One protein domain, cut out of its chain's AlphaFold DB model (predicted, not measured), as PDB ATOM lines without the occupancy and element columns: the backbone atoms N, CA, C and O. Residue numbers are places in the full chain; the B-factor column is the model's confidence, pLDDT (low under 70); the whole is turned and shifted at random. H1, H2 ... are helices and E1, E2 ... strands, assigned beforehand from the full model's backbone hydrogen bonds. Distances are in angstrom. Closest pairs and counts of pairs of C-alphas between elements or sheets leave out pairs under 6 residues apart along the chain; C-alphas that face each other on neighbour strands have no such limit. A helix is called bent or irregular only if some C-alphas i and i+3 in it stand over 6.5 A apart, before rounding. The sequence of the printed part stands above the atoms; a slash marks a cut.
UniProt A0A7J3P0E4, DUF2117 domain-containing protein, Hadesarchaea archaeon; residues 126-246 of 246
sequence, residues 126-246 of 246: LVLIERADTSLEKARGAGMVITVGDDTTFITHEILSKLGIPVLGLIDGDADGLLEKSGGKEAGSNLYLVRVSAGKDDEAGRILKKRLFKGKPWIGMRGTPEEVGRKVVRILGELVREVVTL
ATOM      1  N   LEU A 126       5.333  81.503 146.311       96.62
ATOM      2  CA  LEU A 126       5.880  82.776 146.758       96.62
ATOM      3  C   LEU A 126       7.397  82.699 146.586       96.62
ATOM      4  O   LEU A 126       8.021  81.792 147.143       96.62
ATOM      5  N   VAL A 127       7.982  83.605 145.806       97.00
ATOM      6  CA  VAL A 127       9.402  83.552 145.410       97.00
ATOM      7  C   VAL A 127      10.151  84.774 145.931       97.00
ATOM      8  O   VAL A 127       9.637  85.883 145.828       97.00
ATOM      9  N   LEU A 128      11.365  84.585 146.459       96.62
ATOM     10  CA  LEU A 128      12.243  85.687 146.877       96.62
ATOM     11  C   LEU A 128      13.249  86.035 145.768       96.62
ATOM     12  O   LEU A 128      14.016  85.176 145.314       96.62
ATOM     13  N   ILE A 129      13.278  87.303 145.356       95.31
ATOM     14  CA  ILE A 129      14.160  87.811 144.300       95.31
ATOM     15  C   ILE A 129      15.005  88.972 144.834       95.31
ATOM     16  O   ILE A 129      14.522  90.062 145.102       95.31
ATOM     17  N   GLU A 130      16.308  88.727 144.954       91.75
ATOM     18  CA  GLU A 130      17.296  89.700 145.453       91.75
ATOM     19  C   GLU A 130      18.055  90.393 144.300       91.75
ATOM     20  O   GLU A 130      18.875  91.274 144.535       91.75
ATOM     21  N   ARG A 131      17.825  89.972 143.044       88.94
ATOM     22  CA  ARG A 131      18.458  90.547 141.845       88.94
ATOM     23  C   ARG A 131      17.523  90.535 140.641       88.94
ATOM     24  O   ARG A 131      17.009  89.473 140.273       88.94
ATOM     25  N   ALA A 132      17.392  91.688 139.990       87.06
ATOM     26  CA  ALA A 132      16.488  91.901 138.859       87.06
ATOM     27  C   ALA A 132      16.794  91.032 137.624       87.06
ATOM     28  O   ALA A 132      15.897  90.644 136.881       87.06
ATOM     29  N   ASP A 133      18.063  90.695 137.385       84.50
ATOM     30  CA  ASP A 133      18.477  89.885 136.231       84.50
ATOM     31  C   ASP A 133      18.016  88.421 136.321       84.50
ATOM     32  O   ASP A 133      18.006  87.718 135.313       84.50
ATOM     33  N   THR A 134      17.586  87.976 137.506       88.69
ATOM     34  CA  THR A 134      17.043  86.628 137.740       88.69
ATOM     35  C   THR A 134      15.514  86.572 137.727       88.69
ATOM     36  O   THR A 134      14.945  85.490 137.897       88.69
ATOM     37  N   SER A 135      14.837  87.710 137.536       89.81
ATOM     38  CA  SER A 135      13.399  87.834 137.794       89.81
ATOM     39  C   SER A 135      12.545  86.900 136.942       89.81
ATOM     40  O   SER A 135      11.709  86.176 137.478       89.81
ATOM     41  N   LEU A 136      12.797  86.843 135.632       88.19
ATOM     42  CA  LEU A 136      12.014  86.014 134.711       88.19
ATOM     43  C   LEU A 136      12.211  84.509 134.950       88.19
ATOM     44  O   LEU A 136      11.259  83.733 134.885       88.19
ATOM     45  N   GLU A 137      13.443  84.087 135.238       89.19
ATOM     46  CA  GLU A 137      13.766  82.682 135.497       89.19
ATOM     47  C   GLU A 137      13.118  82.201 136.801       89.19
ATOM     48  O   GLU A 137      12.457  81.159 136.831       89.19
ATOM     49  N   LYS A 138      13.263  82.988 137.874       91.75
ATOM     50  CA  LYS A 138      12.764  82.635 139.207       91.75
ATOM     51  C   LYS A 138      11.249  82.750 139.341       91.75
ATOM     52  O   LYS A 138      10.665  82.003 140.122       91.75
ATOM     53  N   ALA A 139      10.603  83.638 138.585       90.88
ATOM     54  CA  ALA A 139       9.153  83.830 138.644       90.88
ATOM     55  C   ALA A 139       8.342  82.680 138.012       90.88
ATOM     56  O   ALA A 139       7.112  82.695 138.059       90.88
ATOM     57  N   ARG A 140       8.987  81.654 137.440       88.56
ATOM     58  CA  ARG A 140       8.291  80.490 136.868       88.56
ATOM     59  C   ARG A 140       7.441  79.766 137.920       88.56
ATOM     60  O   ARG A 140       7.953  79.178 138.878       88.56
ATOM     61  N   GLY A 141       6.125  79.774 137.706       89.69
ATOM     62  CA  GLY A 141       5.149  79.199 138.634       89.69
ATOM     63  C   GLY A 141       4.940  80.031 139.904       89.69
ATOM     64  O   GLY A 141       4.425  79.502 140.892       89.69
ATOM     65  N   ALA A 142       5.346  81.303 139.909       93.44
ATOM     66  CA  ALA A 142       5.032  82.226 140.987       93.44
ATOM     67  C   ALA A 142       3.547  82.613 140.951       93.44
ATOM     68  O   ALA A 142       2.993  82.926 139.898       93.44
ATOM     69  N   GLY A 143       2.915  82.581 142.121       92.94
ATOM     70  CA  GLY A 143       1.671  83.304 142.378       92.94
ATOM     71  C   GLY A 143       1.938  84.744 142.807       92.94
ATOM     72  O   GLY A 143       1.107  85.613 142.576       92.94
ATOM     73  N   MET A 144       3.113  84.994 143.395       93.81
ATOM     74  CA  MET A 144       3.588  86.307 143.826       93.81
ATOM     75  C   MET A 144       5.107  86.283 144.029       93.81
ATOM     76  O   MET A 144       5.696  85.243 144.353       93.81
ATOM     77  N   VAL A 145       5.747  87.440 143.886       96.06
ATOM     78  CA  VAL A 145       7.180  87.628 144.136       96.06
ATOM     79  C   VAL A 145       7.399  88.639 145.259       96.06
ATOM     80  O   VAL A 145       6.714  89.652 145.316       96.06
ATOM     81  N   ILE A 146       8.374  88.376 146.132       97.00
ATOM     82  CA  ILE A 146       8.934  89.358 147.067       97.00
ATOM     83  C   ILE A 146      10.310  89.778 146.553       97.00
ATOM     84  O   ILE A 146      11.165  88.917 146.324       97.00
ATOM     85  N   THR A 147      10.537  91.077 146.392       96.31
ATOM     86  CA  THR A 147      11.818  91.651 145.970       96.31
ATOM     87  C   THR A 147      12.524  92.383 147.100       96.31
ATOM     88  O   THR A 147      11.886  92.875 148.029       96.31
ATOM     89  N   VAL A 148      13.852  92.448 147.019       94.62
ATOM     90  CA  VAL A 148      14.696  93.197 147.961       94.62
ATOM     91  C   VAL A 148      15.496  94.249 147.199       94.62
ATOM     92  O   VAL A 148      16.219  93.901 146.259       94.62
ATOM     93  N   GLY A 149      15.342  95.505 147.608       90.44
ATOM     94  CA  GLY A 149      15.990  96.680 147.039       90.44
ATOM     95  C   GLY A 149      15.116  97.431 146.041       90.44
ATOM     96  O   GLY A 149      14.296  96.836 145.328       90.44
ATOM     97  N   ASP A 150      15.312  98.745 145.983       87.38
ATOM     98  CA  ASP A 150      14.537  99.682 145.171       87.38
ATOM     99  C   ASP A 150      14.601  99.340 143.674       87.38
ATOM    100  O   ASP A 150      13.583  98.977 143.079       87.38
ATOM    101  N   ASP A 151      15.791  99.349 143.058       85.00
ATOM    102  CA  ASP A 151      15.919  99.055 141.621       85.00
ATOM    103  C   ASP A 151      15.453  97.632 141.287       85.00
ATOM    104  O   ASP A 151      14.767  97.413 140.285       85.00
ATOM    105  N   THR A 152      15.774  96.652 142.141       89.06
ATOM    106  CA  THR A 152      15.319  95.268 141.956       89.06
ATOM    107  C   THR A 152      13.801  95.192 141.925       89.06
ATOM    108  O   THR A 152      13.250  94.506 141.063       89.06
ATOM    109  N   THR A 153      13.129  95.892 142.838       91.31
ATOM    110  CA  THR A 153      11.670  95.909 142.950       91.31
ATOM    111  C   THR A 153      11.031  96.458 141.694       91.31
ATOM    112  O   THR A 153      10.231  95.771 141.059       91.31
ATOM    113  N   PHE A 154      11.409  97.666 141.299       86.94
ATOM    114  CA  PHE A 154      10.755  98.340 140.191       86.94
ATOM    115  C   PHE A 154      11.074  97.683 138.837       86.94
ATOM    116  O   PHE A 154      10.166  97.499 138.028       86.94
ATOM    117  N   ILE A 155      12.315  97.226 138.602       86.06
ATOM    118  CA  ILE A 155      12.658  96.471 137.378       86.06
ATOM    119  C   ILE A 155      11.884  95.150 137.329       86.06
ATOM    120  O   ILE A 155      11.372  94.754 136.282       86.06
ATOM    121  N   THR A 156      11.785  94.450 138.460       89.88
ATOM    122  CA  THR A 156      11.037  93.190 138.528       89.88
ATOM    123  C   THR A 156       9.551  93.421 138.295       89.88
ATOM    124  O   THR A 156       8.947  92.663 137.544       89.88
ATOM    125  N   HIS A 157       8.969  94.470 138.875       88.19
ATOM    126  CA  HIS A 157       7.575  94.833 138.644       88.19
ATOM    127  C   HIS A 157       7.303  95.172 137.173       88.19
ATOM    128  O   HIS A 157       6.362  94.638 136.596       88.19
ATOM    129  N   GLU A 158       8.162  95.958 136.526       82.50
ATOM    130  CA  GLU A 158       8.053  96.291 135.097       82.50
ATOM    131  C   GLU A 158       8.051  95.042 134.189       82.50
ATOM    132  O   GLU A 158       7.374  94.996 133.159       82.50
ATOM    133  N   ILE A 159       8.793  93.995 134.569       85.31
ATOM    134  CA  ILE A 159       8.830  92.722 133.836       85.31
ATOM    135  C   ILE A 159       7.606  91.856 134.169       85.31
ATOM    136  O   ILE A 159       6.981  91.296 133.270       85.31
ATOM    137  N   LEU A 160       7.291  91.698 135.455       88.38
ATOM    138  CA  LEU A 160       6.326  90.709 135.942       88.38
ATOM    139  C   LEU A 160       4.870  91.186 135.900       88.38
ATOM    140  O   LEU A 160       3.973  90.350 135.782       88.38
ATOM    141  N   SER A 161       4.625  92.498 135.901       83.00
ATOM    142  CA  SER A 161       3.292  93.080 135.683       83.00
ATOM    143  C   SER A 161       2.706  92.667 134.329       83.00
ATOM    144  O   SER A 161       1.532  92.311 134.245       83.00
ATOM    145  N   LYS A 162       3.548  92.572 133.291       80.00
ATOM    146  CA  LYS A 162       3.191  92.072 131.948       80.00
ATOM    147  C   LYS A 162       2.801  90.591 131.936       80.00
ATOM    148  O   LYS A 162       2.202  90.126 130.973       80.00
ATOM    149  N   LEU A 163       3.141  89.854 132.993       83.06
ATOM    150  CA  LEU A 163       2.760  88.455 133.207       83.06
ATOM    151  C   LEU A 163       1.614  88.313 134.225       83.06
ATOM    152  O   LEU A 163       1.254  87.191 134.577       83.06
ATOM    153  N   GLY A 164       1.069  89.423 134.734       83.38
ATOM    154  CA  GLY A 164       0.024  89.428 135.760       83.38
ATOM    155  C   GLY A 164       0.481  88.911 137.130       83.38
ATOM    156  O   GLY A 164      -0.367  88.553 137.954       83.38
ATOM    157  N   ILE A 165       1.797  88.841 137.381       89.44
ATOM    158  CA  ILE A 165       2.369  88.348 138.641       89.44
ATOM    159  C   ILE A 165       2.593  89.537 139.591       89.44
ATOM    160  O   ILE A 165       3.389  90.422 139.265       89.44
ATOM    161  N   PRO A 166       1.945  89.562 140.771       91.06
ATOM    162  CA  PRO A 166       2.119  90.632 141.743       91.06
ATOM    163  C   PRO A 166       3.504  90.615 142.389       91.06
ATOM    164  O   PRO A 166       4.088  89.553 142.647       91.06
ATOM    165  N   VAL A 167       4.009  91.812 142.678       93.31
ATOM    166  CA  VAL A 167       5.320  92.044 143.291       93.31
ATOM    167  C   VAL A 167       5.132  92.780 144.609       93.31
ATOM    168  O   VAL A 167       4.485  93.820 144.647       93.31
ATOM    169  N   LEU A 168       5.726  92.259 145.683       95.12
ATOM    170  CA  LEU A 168       5.931  92.990 146.928       95.12
ATOM    171  C   LEU A 168       7.398  93.382 147.068       95.12
ATOM    172  O   LEU A 168       8.254  92.512 147.202       95.12
ATOM    173  N   GLY A 169       7.688  94.676 147.069       94.75
ATOM    174  CA  GLY A 169       9.032  95.208 147.236       94.75
ATOM    175  C   GLY A 169       9.359  95.602 148.662       94.75
ATOM    176  O   GLY A 169       8.604  96.340 149.288       94.75
ATOM    177  N   LEU A 170      10.509  95.146 149.152       94.69
ATOM    178  CA  LEU A 170      11.179  95.725 150.312       94.69
ATOM    179  C   LEU A 170      12.119  96.821 149.812       94.69
ATOM    180  O   LEU A 170      13.100  96.511 149.134       94.69
ATOM    181  N   ILE A 171      11.802  98.069 150.133       92.44
ATOM    182  CA  ILE A 171      12.542  99.248 149.667       92.44
ATOM    183  C   ILE A 171      12.954 100.107 150.854       92.44
ATOM    184  O   ILE A 171      12.257 100.125 151.868       92.44
ATOM    185  N   ASP A 172      14.048 100.841 150.746       89.50
ATOM    186  CA  ASP A 172      14.464 101.805 151.771       89.50
ATOM    187  C   ASP A 172      14.565 103.242 151.228       89.50
ATOM    188  O   ASP A 172      14.726 104.190 152.002       89.50
ATOM    189  N   GLY A 173      14.334 103.416 149.921       82.69
ATOM    190  CA  GLY A 173      14.308 104.706 149.244       82.69
ATOM    191  C   GLY A 173      15.648 105.129 148.647       82.69
ATOM    192  O   GLY A 173      15.772 106.295 148.272       82.69
ATOM    193  N   ASP A 174      16.639 104.236 148.570       81.38
ATOM    194  CA  ASP A 174      18.007 104.550 148.146       81.38
ATOM    195  C   ASP A 174      18.345 104.211 146.683       81.38
ATOM    196  O   ASP A 174      19.518 104.056 146.344       81.38
ATOM    197  N   ALA A 175      17.332 104.150 145.808       75.12
ATOM    198  CA  ALA A 175      17.458 103.733 144.409       75.12
ATOM    199  C   ALA A 175      18.731 104.240 143.701       75.12
ATOM    200  O   ALA A 175      18.988 105.447 143.624       75.12
ATOM    201  N   ASP A 176      19.472 103.327 143.059       66.81
ATOM    202  CA  ASP A 176      20.692 103.652 142.321       66.81
ATOM    203  C   ASP A 176      20.373 104.452 141.045       66.81
ATOM    204  O   ASP A 176      21.286 104.942 140.382       66.81
ATOM    205  N   GLY A 177      19.106 104.606 140.656       68.69
ATOM    206  CA  GLY A 177      18.702 105.364 139.470       68.69
ATOM    207  C   GLY A 177      18.917 104.579 138.180       68.69
ATOM    208  O   GLY A 177      19.275 105.152 137.151       68.69
ATOM    209  N   LEU A 178      18.753 103.250 138.227       68.94
ATOM    210  CA  LEU A 178      18.736 102.418 137.019       68.94
ATOM    211  C   LEU A 178      17.477 102.634 136.183       68.94
ATOM    212  O   LEU A 178      17.450 102.246 135.020       68.94
ATOM    213  N   LEU A 179      16.451 103.246 136.755       65.88
ATOM    214  CA  LEU A 179      15.173 103.500 136.117       65.88
ATOM    215  C   LEU A 179      15.035 104.977 135.763       65.88
ATOM    216  O   LEU A 179      15.427 105.851 136.537       65.88
ATOM    217  N   GLU A 180      14.466 105.265 134.592       60.38
ATOM    218  CA  GLU A 180      14.070 106.637 134.271       60.38
ATOM    219  C   GLU A 180      13.018 107.117 135.277       60.38
ATOM    220  O   GLU A 180      12.118 106.356 135.639       60.38
ATOM    221  N   LYS A 181      13.095 108.392 135.691       52.72
ATOM    222  CA  LYS A 181      12.037 109.084 136.446       52.72
ATOM    223  C   LYS A 181      10.809 109.283 135.550       52.72
ATOM    224  O   LYS A 181      10.436 110.398 135.206       52.72
ATOM    225  N   SER A 182      10.219 108.192 135.102       43.78
ATOM    226  CA  SER A 182       8.883 108.183 134.537       43.78
ATOM    227  C   SER A 182       7.940 108.466 135.701       43.78
ATOM    228  O   SER A 182       8.047 107.845 136.757       43.78
ATOM    229  N   GLY A 183       7.117 109.509 135.565       39.19
ATOM    230  CA  GLY A 183       6.204 109.942 136.616       39.19
ATOM    231  C   GLY A 183       5.396 108.749 137.113       39.19
ATOM    232  O   GLY A 183       4.613 108.186 136.353       39.19
ATOM    233  N   GLY A 184       5.632 108.354 138.366       39.72
ATOM    234  CA  GLY A 184       4.970 107.235 139.027       39.72
ATOM    235  C   GLY A 184       3.483 107.508 139.214       39.72
ATOM    236  O   GLY A 184       3.058 107.881 140.301       39.72
ATOM    237  N   LYS A 185       2.707 107.386 138.138       40.44
ATOM    238  CA  LYS A 185       1.258 107.613 138.145       40.44
ATOM    239  C   LYS A 185       0.436 106.488 137.528       40.44
ATOM    240  O   LYS A 185      -0.779 106.537 137.629       40.44
ATOM    241  N   GLU A 186       1.069 105.462 136.977       44.94
ATOM    242  CA  GLU A 186       0.375 104.257 136.511       44.94
ATOM    243  C   GLU A 186       1.099 103.030 137.057       44.94
ATOM    244  O   GLU A 186       1.634 102.197 136.327       44.94
ATOM    245  N   ALA A 187       1.196 102.956 138.381       47.22
ATOM    246  CA  ALA A 187       1.399 101.661 138.991       47.22
ATOM    247  C   ALA A 187       0.115 100.864 138.750       47.22
ATOM    248  O   ALA A 187      -0.977 101.302 139.102       47.22
ATOM    249  N   GLY A 188       0.234  99.756 138.026       52.25
ATOM    250  CA  GLY A 188      -0.865  98.808 137.938       52.25
ATOM    251  C   GLY A 188      -1.078  98.167 139.306       52.25
ATOM    252  O   GLY A 188      -0.103  97.974 140.027       52.25
ATOM    253  N   SER A 189      -2.318  97.756 139.579       61.88
ATOM    254  CA  SER A 189      -2.906  97.200 140.820       61.88
ATOM    255  C   SER A 189      -2.237  95.958 141.455       61.88
ATOM    256  O   SER A 189      -2.874  95.185 142.168       61.88
ATOM    257  N   ASN A 190      -0.961  95.705 141.170       80.31
ATOM    258  CA  ASN A 190      -0.206  94.505 141.505       80.31
ATOM    259  C   ASN A 190       1.180  94.828 142.116       80.31
ATOM    260  O   ASN A 190       2.041  93.936 142.147       80.31
ATOM    261  N   LEU A 191       1.434  96.066 142.573       87.50
ATOM    262  CA  LEU A 191       2.667  96.449 143.276       87.50
ATOM    263  C   LEU A 191       2.396  96.800 144.745       87.50
ATOM    264  O   LEU A 191       1.709  97.759 145.075       87.50
ATOM    265  N   TYR A 192       3.027  96.062 145.651       90.94
ATOM    266  CA  TYR A 192       2.960  96.311 147.088       90.94
ATOM    267  C   TYR A 192       4.340  96.757 147.565       90.94
ATOM    268  O   TYR A 192       5.317  96.037 147.398       90.94
ATOM    269  N   LEU A 193       4.463  97.928 148.166       91.31
ATOM    270  CA  LEU A 193       5.728  98.439 148.685       91.31
ATOM    271  C   LEU A 193       5.707  98.416 150.208       91.31
ATOM    272  O   LEU A 193       4.823  98.979 150.845       91.31
ATOM    273  N   VAL A 194       6.714  97.781 150.793       92.62
ATOM    274  CA  VAL A 194       7.015  97.852 152.219       92.62
ATOM    275  C   VAL A 194       8.291  98.666 152.350       92.62
ATOM    276  O   VAL A 194       9.390  98.170 152.083       92.62
ATOM    277  N   ARG A 195       8.140  99.929 152.746       92.25
ATOM    278  CA  ARG A 195       9.273 100.809 153.012       92.25
ATOM    279  C   ARG A 195       9.846 100.470 154.379       92.25
ATOM    280  O   ARG A 195       9.138 100.534 155.388       92.25
ATOM    281  N   VAL A 196      11.123 100.126 154.421       93.12
ATOM    282  CA  VAL A 196      11.880  99.906 155.653       93.12
ATOM    283  C   VAL A 196      12.766 101.112 155.968       93.12
ATOM    284  O   VAL A 196      12.836 102.072 155.206       93.12
ATOM    285  N   SER A 197      13.403 101.102 157.137       88.38
ATOM    286  CA  SER A 197      14.361 102.152 157.514       88.38
ATOM    287  C   SER A 197      15.529 102.241 156.512       88.38
ATOM    288  O   SER A 197      15.924 101.230 155.940       88.38
ATOM    289  N   ALA A 198      16.106 103.432 156.332       87.12
ATOM    290  CA  ALA A 198      17.197 103.667 155.378       87.12
ATOM    291  C   ALA A 198      18.369 102.678 155.557       87.12
ATOM    292  O   ALA A 198      18.857 102.485 156.675       87.12
ATOM    293  N   GLY A 199      18.821 102.057 154.463       84.75
ATOM    294  CA  GLY A 199      19.900 101.068 154.439       84.75
ATOM    295  C   GLY A 199      19.525  99.688 154.989       84.75
ATOM    296  O   GLY A 199      20.422  98.910 155.328       84.75
ATOM    297  N   LYS A 200      18.231  99.390 155.183       90.81
ATOM    298  CA  LYS A 200      17.758  98.165 155.865       90.81
ATOM    299  C   LYS A 200      17.016  97.190 154.956       90.81
ATOM    300  O   LYS A 200      16.550  96.162 155.452       90.81
ATOM    301  N   ASP A 201      16.932  97.452 153.658       90.31
ATOM    302  CA  ASP A 201      16.328  96.552 152.671       90.31
ATOM    303  C   ASP A 201      17.013  95.165 152.665       90.31
ATOM    304  O   ASP A 201      16.354  94.137 152.847       90.31
ATOM    305  N   ASP A 202      18.347  95.136 152.601       90.69
ATOM    306  CA  ASP A 202      19.180  93.932 152.627       90.69
ATOM    307  C   ASP A 202      18.988  93.157 153.958       90.69
ATOM    308  O   ASP A 202      18.967  91.920 154.003       90.69
ATOM    309  N   GLU A 203      18.800  93.879 155.071       93.56
ATOM    310  CA  GLU A 203      18.512  93.294 156.385       93.56
ATOM    311  C   GLU A 203      17.114  92.672 156.454       93.56
ATOM    312  O   GLU A 203      16.972  91.524 156.895       93.56
ATOM    313  N   ALA A 204      16.099  93.387 155.975       94.62
ATOM    314  CA  ALA A 204      14.734  92.892 155.883       94.62
ATOM    315  C   ALA A 204      14.657  91.637 154.998       94.62
ATOM    316  O   ALA A 204      14.060  90.628 155.392       94.62
ATOM    317  N   GLY A 205      15.348  91.649 153.854       94.75
ATOM    318  CA  GLY A 205      15.478  90.501 152.958       94.75
ATOM    319  C   GLY A 205      16.049  89.268 153.662       94.75
ATOM    320  O   GLY A 205      15.465  88.180 153.604       94.75
ATOM    321  N   ARG A 206      17.138  89.437 154.421       95.56
ATOM    322  CA  ARG A 206      17.751  88.363 155.222       95.56
ATOM    323  C   ARG A 206      16.812  87.828 156.307       95.56
ATOM    324  O   ARG A 206      16.755  86.610 156.517       95.56
ATOM    325  N   ILE A 207      16.057  88.697 156.980       96.56
ATOM    326  CA  ILE A 207      15.065  88.293 157.989       96.56
ATOM    327  C   ILE A 207      13.958  87.454 157.347       96.56
ATOM    328  O   ILE A 207      13.645  86.377 157.864       96.56
ATOM    329  N   LEU A 208      13.403  87.880 156.208       96.62
ATOM    330  CA  LEU A 208      12.382  87.106 155.496       96.62
ATOM    331  C   LEU A 208      12.929  85.775 154.990       96.62
ATOM    332  O   LEU A 208      12.289  84.737 155.182       96.62
ATOM    333  N   LYS A 209      14.133  85.764 154.413       96.62
ATOM    334  CA  LYS A 209      14.788  84.536 153.952       96.62
ATOM    335  C   LYS A 209      14.900  83.504 155.075       96.62
ATOM    336  O   LYS A 209      14.608  82.327 154.865       96.62
ATOM    337  N   LYS A 210      15.244  83.945 156.291       96.50
ATOM    338  CA  LYS A 210      15.334  83.085 157.480       96.50
ATOM    339  C   LYS A 210      13.960  82.687 158.031       96.50
ATOM    340  O   LYS A 210      13.706  81.501 158.215       96.50
ATOM    341  N   ARG A 211      13.078  83.653 158.311       96.19
ATOM    342  CA  ARG A 211      11.828  83.439 159.072       96.19
ATOM    343  C   ARG A 211      10.654  82.978 158.211       96.19
ATOM    344  O   ARG A 211       9.891  82.121 158.647       96.19
ATOM    345  N   LEU A 212      10.501  83.529 157.006       95.62
ATOM    346  CA  LEU A 212       9.400  83.197 156.095       95.62
ATOM    347  C   LEU A 212       9.770  82.035 155.171       95.62
ATOM    348  O   LEU A 212       9.027  81.060 155.078       95.62
ATOM    349  N   PHE A 213      10.930  82.125 154.522       96.06
ATOM    350  CA  PHE A 213      11.347  81.154 153.510       96.06
ATOM    351  C   PHE A 213      12.134  79.963 154.070       96.06
ATOM    352  O   PHE A 213      12.346  78.985 153.354       96.06
ATOM    353  N   LYS A 214      12.565  80.007 155.341       94.88
ATOM    354  CA  LYS A 214      13.382  78.953 155.978       94.88
ATOM    355  C   LYS A 214      14.614  78.576 155.135       94.88
ATOM    356  O   LYS A 214      14.944  77.402 154.992       94.88
ATOM    357  N   GLY A 215      15.248  79.572 154.514       92.75
ATOM    358  CA  GLY A 215      16.407  79.412 153.631       92.75
ATOM    359  C   GLY A 215      16.099  78.940 152.204       92.75
ATOM    360  O   GLY A 215      17.011  78.903 151.382       92.75
ATOM    361  N   LYS A 216      14.844  78.605 151.875       93.19
ATOM    362  CA  LYS A 216      14.454  78.149 150.531       93.19
ATOM    363  C   LYS A 216      14.312  79.327 149.552       93.19
ATOM    364  O   LYS A 216      13.961  80.427 149.969       93.19
ATOM    365  N   PRO A 217      14.527  79.119 148.240       87.81
ATOM    366  CA  PRO A 217      14.324  80.170 147.235       87.81
ATOM    367  C   PRO A 217      12.842  80.523 147.018       87.81
ATOM    368  O   PRO A 217      12.522  81.610 146.539       87.81
ATOM    369  N   TRP A 218      11.938  79.604 147.362       95.50
ATOM    370  CA  TRP A 218      10.494  79.777 147.265       95.50
ATOM    371  C   TRP A 218       9.774  78.897 148.291       95.50
ATOM    372  O   TRP A 218      10.329  77.918 148.800       95.50
ATOM    373  N   ILE A 219       8.522  79.242 148.578       96.12
ATOM    374  CA  ILE A 219       7.588  78.444 149.382       96.12
ATOM    375  C   ILE A 219       6.226  78.384 148.684       96.12
ATOM    376  O   ILE A 219       5.967  79.154 147.762       96.12
ATOM    377  N   GLY A 220       5.339  77.489 149.119       95.44
ATOM    378  CA  GLY A 220       3.939  77.544 148.698       95.44
ATOM    379  C   GLY A 220       3.278  78.823 149.217       95.44
ATOM    380  O   GLY A 220       3.321  79.099 150.419       95.44
ATOM    381  N   MET A 221       2.689  79.599 148.317       92.19
ATOM    382  CA  MET A 221       1.874  80.763 148.633       92.19
ATOM    383  C   MET A 221       0.573  80.294 149.285       92.19
ATOM    384  O   MET A 221      -0.081  79.369 148.806       92.19
ATOM    385  N   ARG A 222       0.224  80.918 150.409       88.94
ATOM    386  CA  ARG A 222      -1.034  80.697 151.123       88.94
ATOM    387  C   ARG A 222      -1.669  82.058 151.358       88.94
ATOM    388  O   ARG A 222      -1.027  82.892 151.996       88.94
ATOM    389  N   GLY A 223      -2.891  82.237 150.869       88.00
ATOM    390  CA  GLY A 223      -3.628  83.490 150.989       88.00
ATOM    391  C   GLY A 223      -3.443  84.450 149.814       88.00
ATOM    392  O   GLY A 223      -2.741  84.137 148.848       88.00
ATOM    393  N   THR A 224      -4.090  85.609 149.906       89.94
ATOM    394  CA  THR A 224      -4.023  86.685 148.902       89.94
ATOM    395  C   THR A 224      -2.711  87.481 149.005       89.94
ATOM    396  O   THR A 224      -2.016  87.406 150.027       89.94
ATOM    397  N   PRO A 225      -2.335  88.271 147.981       88.12
ATOM    398  CA  PRO A 225      -1.186  89.174 148.074       88.12
ATOM    399  C   PRO A 225      -1.221  90.114 149.293       88.12
ATOM    400  O   PRO A 225      -0.197  90.308 149.949       88.12
ATOM    401  N   GLU A 226      -2.395  90.619 149.675       88.50
ATOM    402  CA  GLU A 226      -2.591  91.480 150.850       88.50
ATOM    403  C   GLU A 226      -2.333  90.725 152.162       88.50
ATOM    404  O   GLU A 226      -1.783  91.273 153.121       88.50
ATOM    405  N   GLU A 227      -2.728  89.451 152.238       92.00
ATOM    406  CA  GLU A 227      -2.444  88.581 153.385       92.00
ATOM    407  C   GLU A 227      -0.949  88.290 153.513       92.00
ATOM    408  O   GLU A 227      -0.395  88.337 154.620       92.00
ATOM    409  N   VAL A 228      -0.279  88.049 152.383       93.88
ATOM    410  CA  VAL A 228       1.180  87.914 152.335       93.88
ATOM    411  C   VAL A 228       1.846  89.214 152.787       93.88
ATOM    412  O   VAL A 228       2.744  89.158 153.632       93.88
ATOM    413  N   GLY A 229       1.376  90.372 152.319       92.88
ATOM    414  CA  GLY A 229       1.871  91.684 152.738       92.88
ATOM    415  C   GLY A 229       1.755  91.903 154.246       92.88
ATOM    416  O   GLY A 229       2.753  92.176 154.914       92.88
ATOM    417  N   ARG A 230       0.574  91.654 154.825       93.12
ATOM    418  CA  ARG A 230       0.365  91.711 156.285       93.12
ATOM    419  C   ARG A 230       1.305  90.775 157.043       93.12
ATOM    420  O   ARG A 230       1.840  91.147 158.088       93.12
ATOM    421  N   LYS A 231       1.534  89.563 156.532       94.94
ATOM    422  CA  LYS A 231       2.470  88.607 157.137       94.94
ATOM    423  C   LYS A 231       3.910  89.118 157.098       94.94
ATOM    424  O   LYS A 231       4.613  88.983 158.096       94.94
ATOM    425  N   VAL A 232       4.343  89.704 155.981       95.38
ATOM    426  CA  VAL A 232       5.676  90.310 155.837       95.38
ATOM    427  C   VAL A 232       5.867  91.436 156.851       95.38
ATOM    428  O   VAL A 232       6.846  91.409 157.592       95.38
ATOM    429  N   VAL A 233       4.898  92.349 156.964       95.06
ATOM    430  CA  VAL A 233       4.945  93.466 157.923       95.06
ATOM    431  C   VAL A 233       5.087  92.962 159.359       95.06
ATOM    432  O   VAL A 233       5.975  93.407 160.078       95.06
ATOM    433  N   ARG A 234       4.303  91.952 159.763       95.62
ATOM    434  CA  ARG A 234       4.422  91.342 161.103       95.62
ATOM    435  C   ARG A 234       5.792  90.712 161.361       95.62
ATOM    436  O   ARG A 234       6.267  90.727 162.491       95.62
ATOM    437  N   ILE A 235       6.413  90.110 160.345       95.81
ATOM    438  CA  ILE A 235       7.731  89.474 160.490       95.81
ATOM    439  C   ILE A 235       8.839  90.521 160.643       95.81
ATOM    440  O   ILE A 235       9.791  90.276 161.390       95.81
ATOM    441  N   LEU A 236       8.729  91.640 159.924       94.94
ATOM    442  CA  LEU A 236       9.713  92.721 159.924       94.94
ATOM    443  C   LEU A 236       9.558  93.674 161.119       94.94
ATOM    444  O   LEU A 236      10.558  94.228 161.568       94.94
ATOM    445  N   GLY A 237       8.345  93.819 161.659       93.62
ATOM    446  CA  GLY A 237       8.075  94.603 162.864       93.62
ATOM    447  C   GLY A 237       8.556  96.047 162.731       93.62
ATOM    448  O   GLY A 237       8.228  96.727 161.762       93.62
ATOM    449  N   GLU A 238       9.381  96.483 163.680       90.56
ATOM    450  CA  GLU A 238       9.905  97.853 163.794       90.56
ATOM    451  C   GLU A 238      10.777  98.308 162.613       90.56
ATOM    452  O   GLU A 238      11.050  99.500 162.464       90.56
ATOM    453  N   LEU A 239      11.219  97.388 161.746       90.25
ATOM    454  CA  LEU A 239      11.942  97.768 160.533       90.25
ATOM    455  C   LEU A 239      11.046  98.486 159.520       90.25
ATOM    456  O   LEU A 239      11.576  99.251 158.712       90.25
ATOM    457  N   VAL A 240       9.732  98.242 159.554       92.19
ATOM    458  CA  VAL A 240       8.759  98.821 158.621       92.19
ATOM    459  C   VAL A 240       8.442 100.258 159.017       92.19
ATOM    460  O   VAL A 240       8.099 100.544 160.160       92.19
ATOM    461  N   ARG A 241       8.528 101.163 158.044       89.94
ATOM    462  CA  ARG A 241       8.167 102.577 158.183       89.94
ATOM    463  C   ARG A 241       6.824 102.889 157.551       89.94
ATOM    464  O   ARG A 241       6.051 103.649 158.115       89.94
ATOM    465  N   GLU A 242       6.555 102.299 156.395       87.00
ATOM    466  CA  GLU A 242       5.368 102.596 155.600       87.00
ATOM    467  C   GLU A 242       5.011 101.381 154.738       87.00
ATOM    468  O   GLU A 242       5.884 100.608 154.335       87.00
ATOM    469  N   VAL A 243       3.721 101.215 154.450       83.31
ATOM    470  CA  VAL A 243       3.225 100.243 153.475       83.31
ATOM    471  C   VAL A 243       2.386 100.999 152.458       83.31
ATOM    472  O   VAL A 243       1.384 101.607 152.823       83.31
ATOM    473  N   VAL A 244       2.790 100.954 151.193       79.94
ATOM    474  CA  VAL A 244       2.095 101.606 150.081       79.94
ATOM    475  C   VAL A 244       1.622 100.520 149.128       79.94
ATOM    476  O   VAL A 244       2.397  99.646 148.755       79.94
ATOM    477  N   THR A 245       0.352 100.551 148.743       71.25
ATOM    478  CA  THR A 245      -0.160  99.703 147.657       71.25
ATOM    479  C   THR A 245      -0.382 100.601 146.459       71.25
ATOM    480  O   THR A 245      -0.990 101.663 146.611       71.25
ATOM    481  N   LEU A 246       0.178 100.210 145.321       57.81
ATOM    482  CA  LEU A 246       0.170 100.972 144.086       57.81
ATOM    483  C   LEU A 246      -0.466 100.144 142.964       57.81
ATOM    484  O   LEU A 246      -0.192  98.920 142.894       57.81
TER     485      LEU A 246
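Overview. This is residues 126 to 246 of the 246 residues of the protein "DUF2117 domain-containing protein" of Hadesarchaea archaeon (UniProt A0A7J3P0E4). What does the model look like at first sight? A strongly twisted sheet of six strands has helices over both faces, three layers in all: H1 and H2 cover one face, H3 and H4 the other. Between E3 and E4 the unnamed residues 172 to 190 make a wide loop at one end of the longest axis. What is it built of, and how large is it? The 121 printed residues, with four named helices and six named strands, run E1, H1, E2, H2, E3, E4, H3, E5, H4, E6, and the mixed sheet has the order E5, E1, E2, E3, E4, E6. The class is mixed, helices and strands; the whole is compact and rounded, with a radius of gyration of the C-alphas of 12.9 A and spans of 36 by 31 by 23 A.

Arrangement. How does the sheet begin? E1, residues 126 to 129, and E2, residues 142 to 148, are parallel neighbours at 33 degrees, with N 129 and O 146 within hydrogen-bond range at 2.8 A. H1, residues 132 to 138, completes a strand-helix-strand unit, two parallel neighbour strands with a helix between, and its crossover is right-handed. H1 is on the sheet at a height of 9.4 A. What follows E2? H2, residues 150 to 163, leads to E3, residues 167 to 171, a second right-handed unit, with N 147 and O 168 2.8 A apart. H2 is over E2 and E3 at a height of 8.5 A, along the strands, at 5 degrees to E3 on the local plane. H2 is on the same face as H1 and touches it at a steep tilt of 38 degrees, only just past shallow, the same way, with the closest C-alphas, those of Ala 132 and Thr 152, 4.7 A apart. How do the later parts join? E4, residues 191 to 196, is parallel to E3, with N 194 and O 169 2.8 A apart, and antiparallel to edge strand E6, residues 240 to 245, with N 193 and O 244 2.8 A apart. H3, residues 201 to 211, touches H4, residues 225 to 239, about perpendicular at 70.3 degrees, only just past steep, with the closest C-alphas, those of Ala 204 and Leu 236, 6.4 A apart. The other edge strand, E5, residues 218 to 220, is antiparallel to E1, with N 126 and O 219 2.8 A apart. What do the helix backbones show? Each O i to N i+4 pair of H3 is within hydrogen-bond range, against 8 of 10 in H2, 9 of 11 in H4 and 1 of 3 in H1, where 2 of 4 O i to N i+3 pairs are within range. H1 and H4 are irregular: C-alphas 133 and 136 are 7.7 A apart, and C-alphas 235 and 238 are 9.3 A apart.

Along the chain. Where does the first strand start? C-alpha 126 of E1 is at (5.880, 82.776, 146.758). Which elements are longest from first to last C-alpha? H2 measures 20.2 A, H4 20.0 A, E2 16.2 A, E4 15.8 A and H3 15.3 A. Where does the last strand end? C-alpha 245 of E6 is at (-0.160, 99.703, 147.657).

Size, cuts and confidence. How far does it reach? The two C-alphas farthest apart, those of Gly 183 and Lys 214, are 37.2 A apart. Is there a cut or a long link? The printed part has no cut, and the link from E3 to E4, 19 residues, is long. Where is confidence low? The mean pLDDT of the printed part is 86.1, and residues 176 to 189 and residue 246, the chain's last, are under 70.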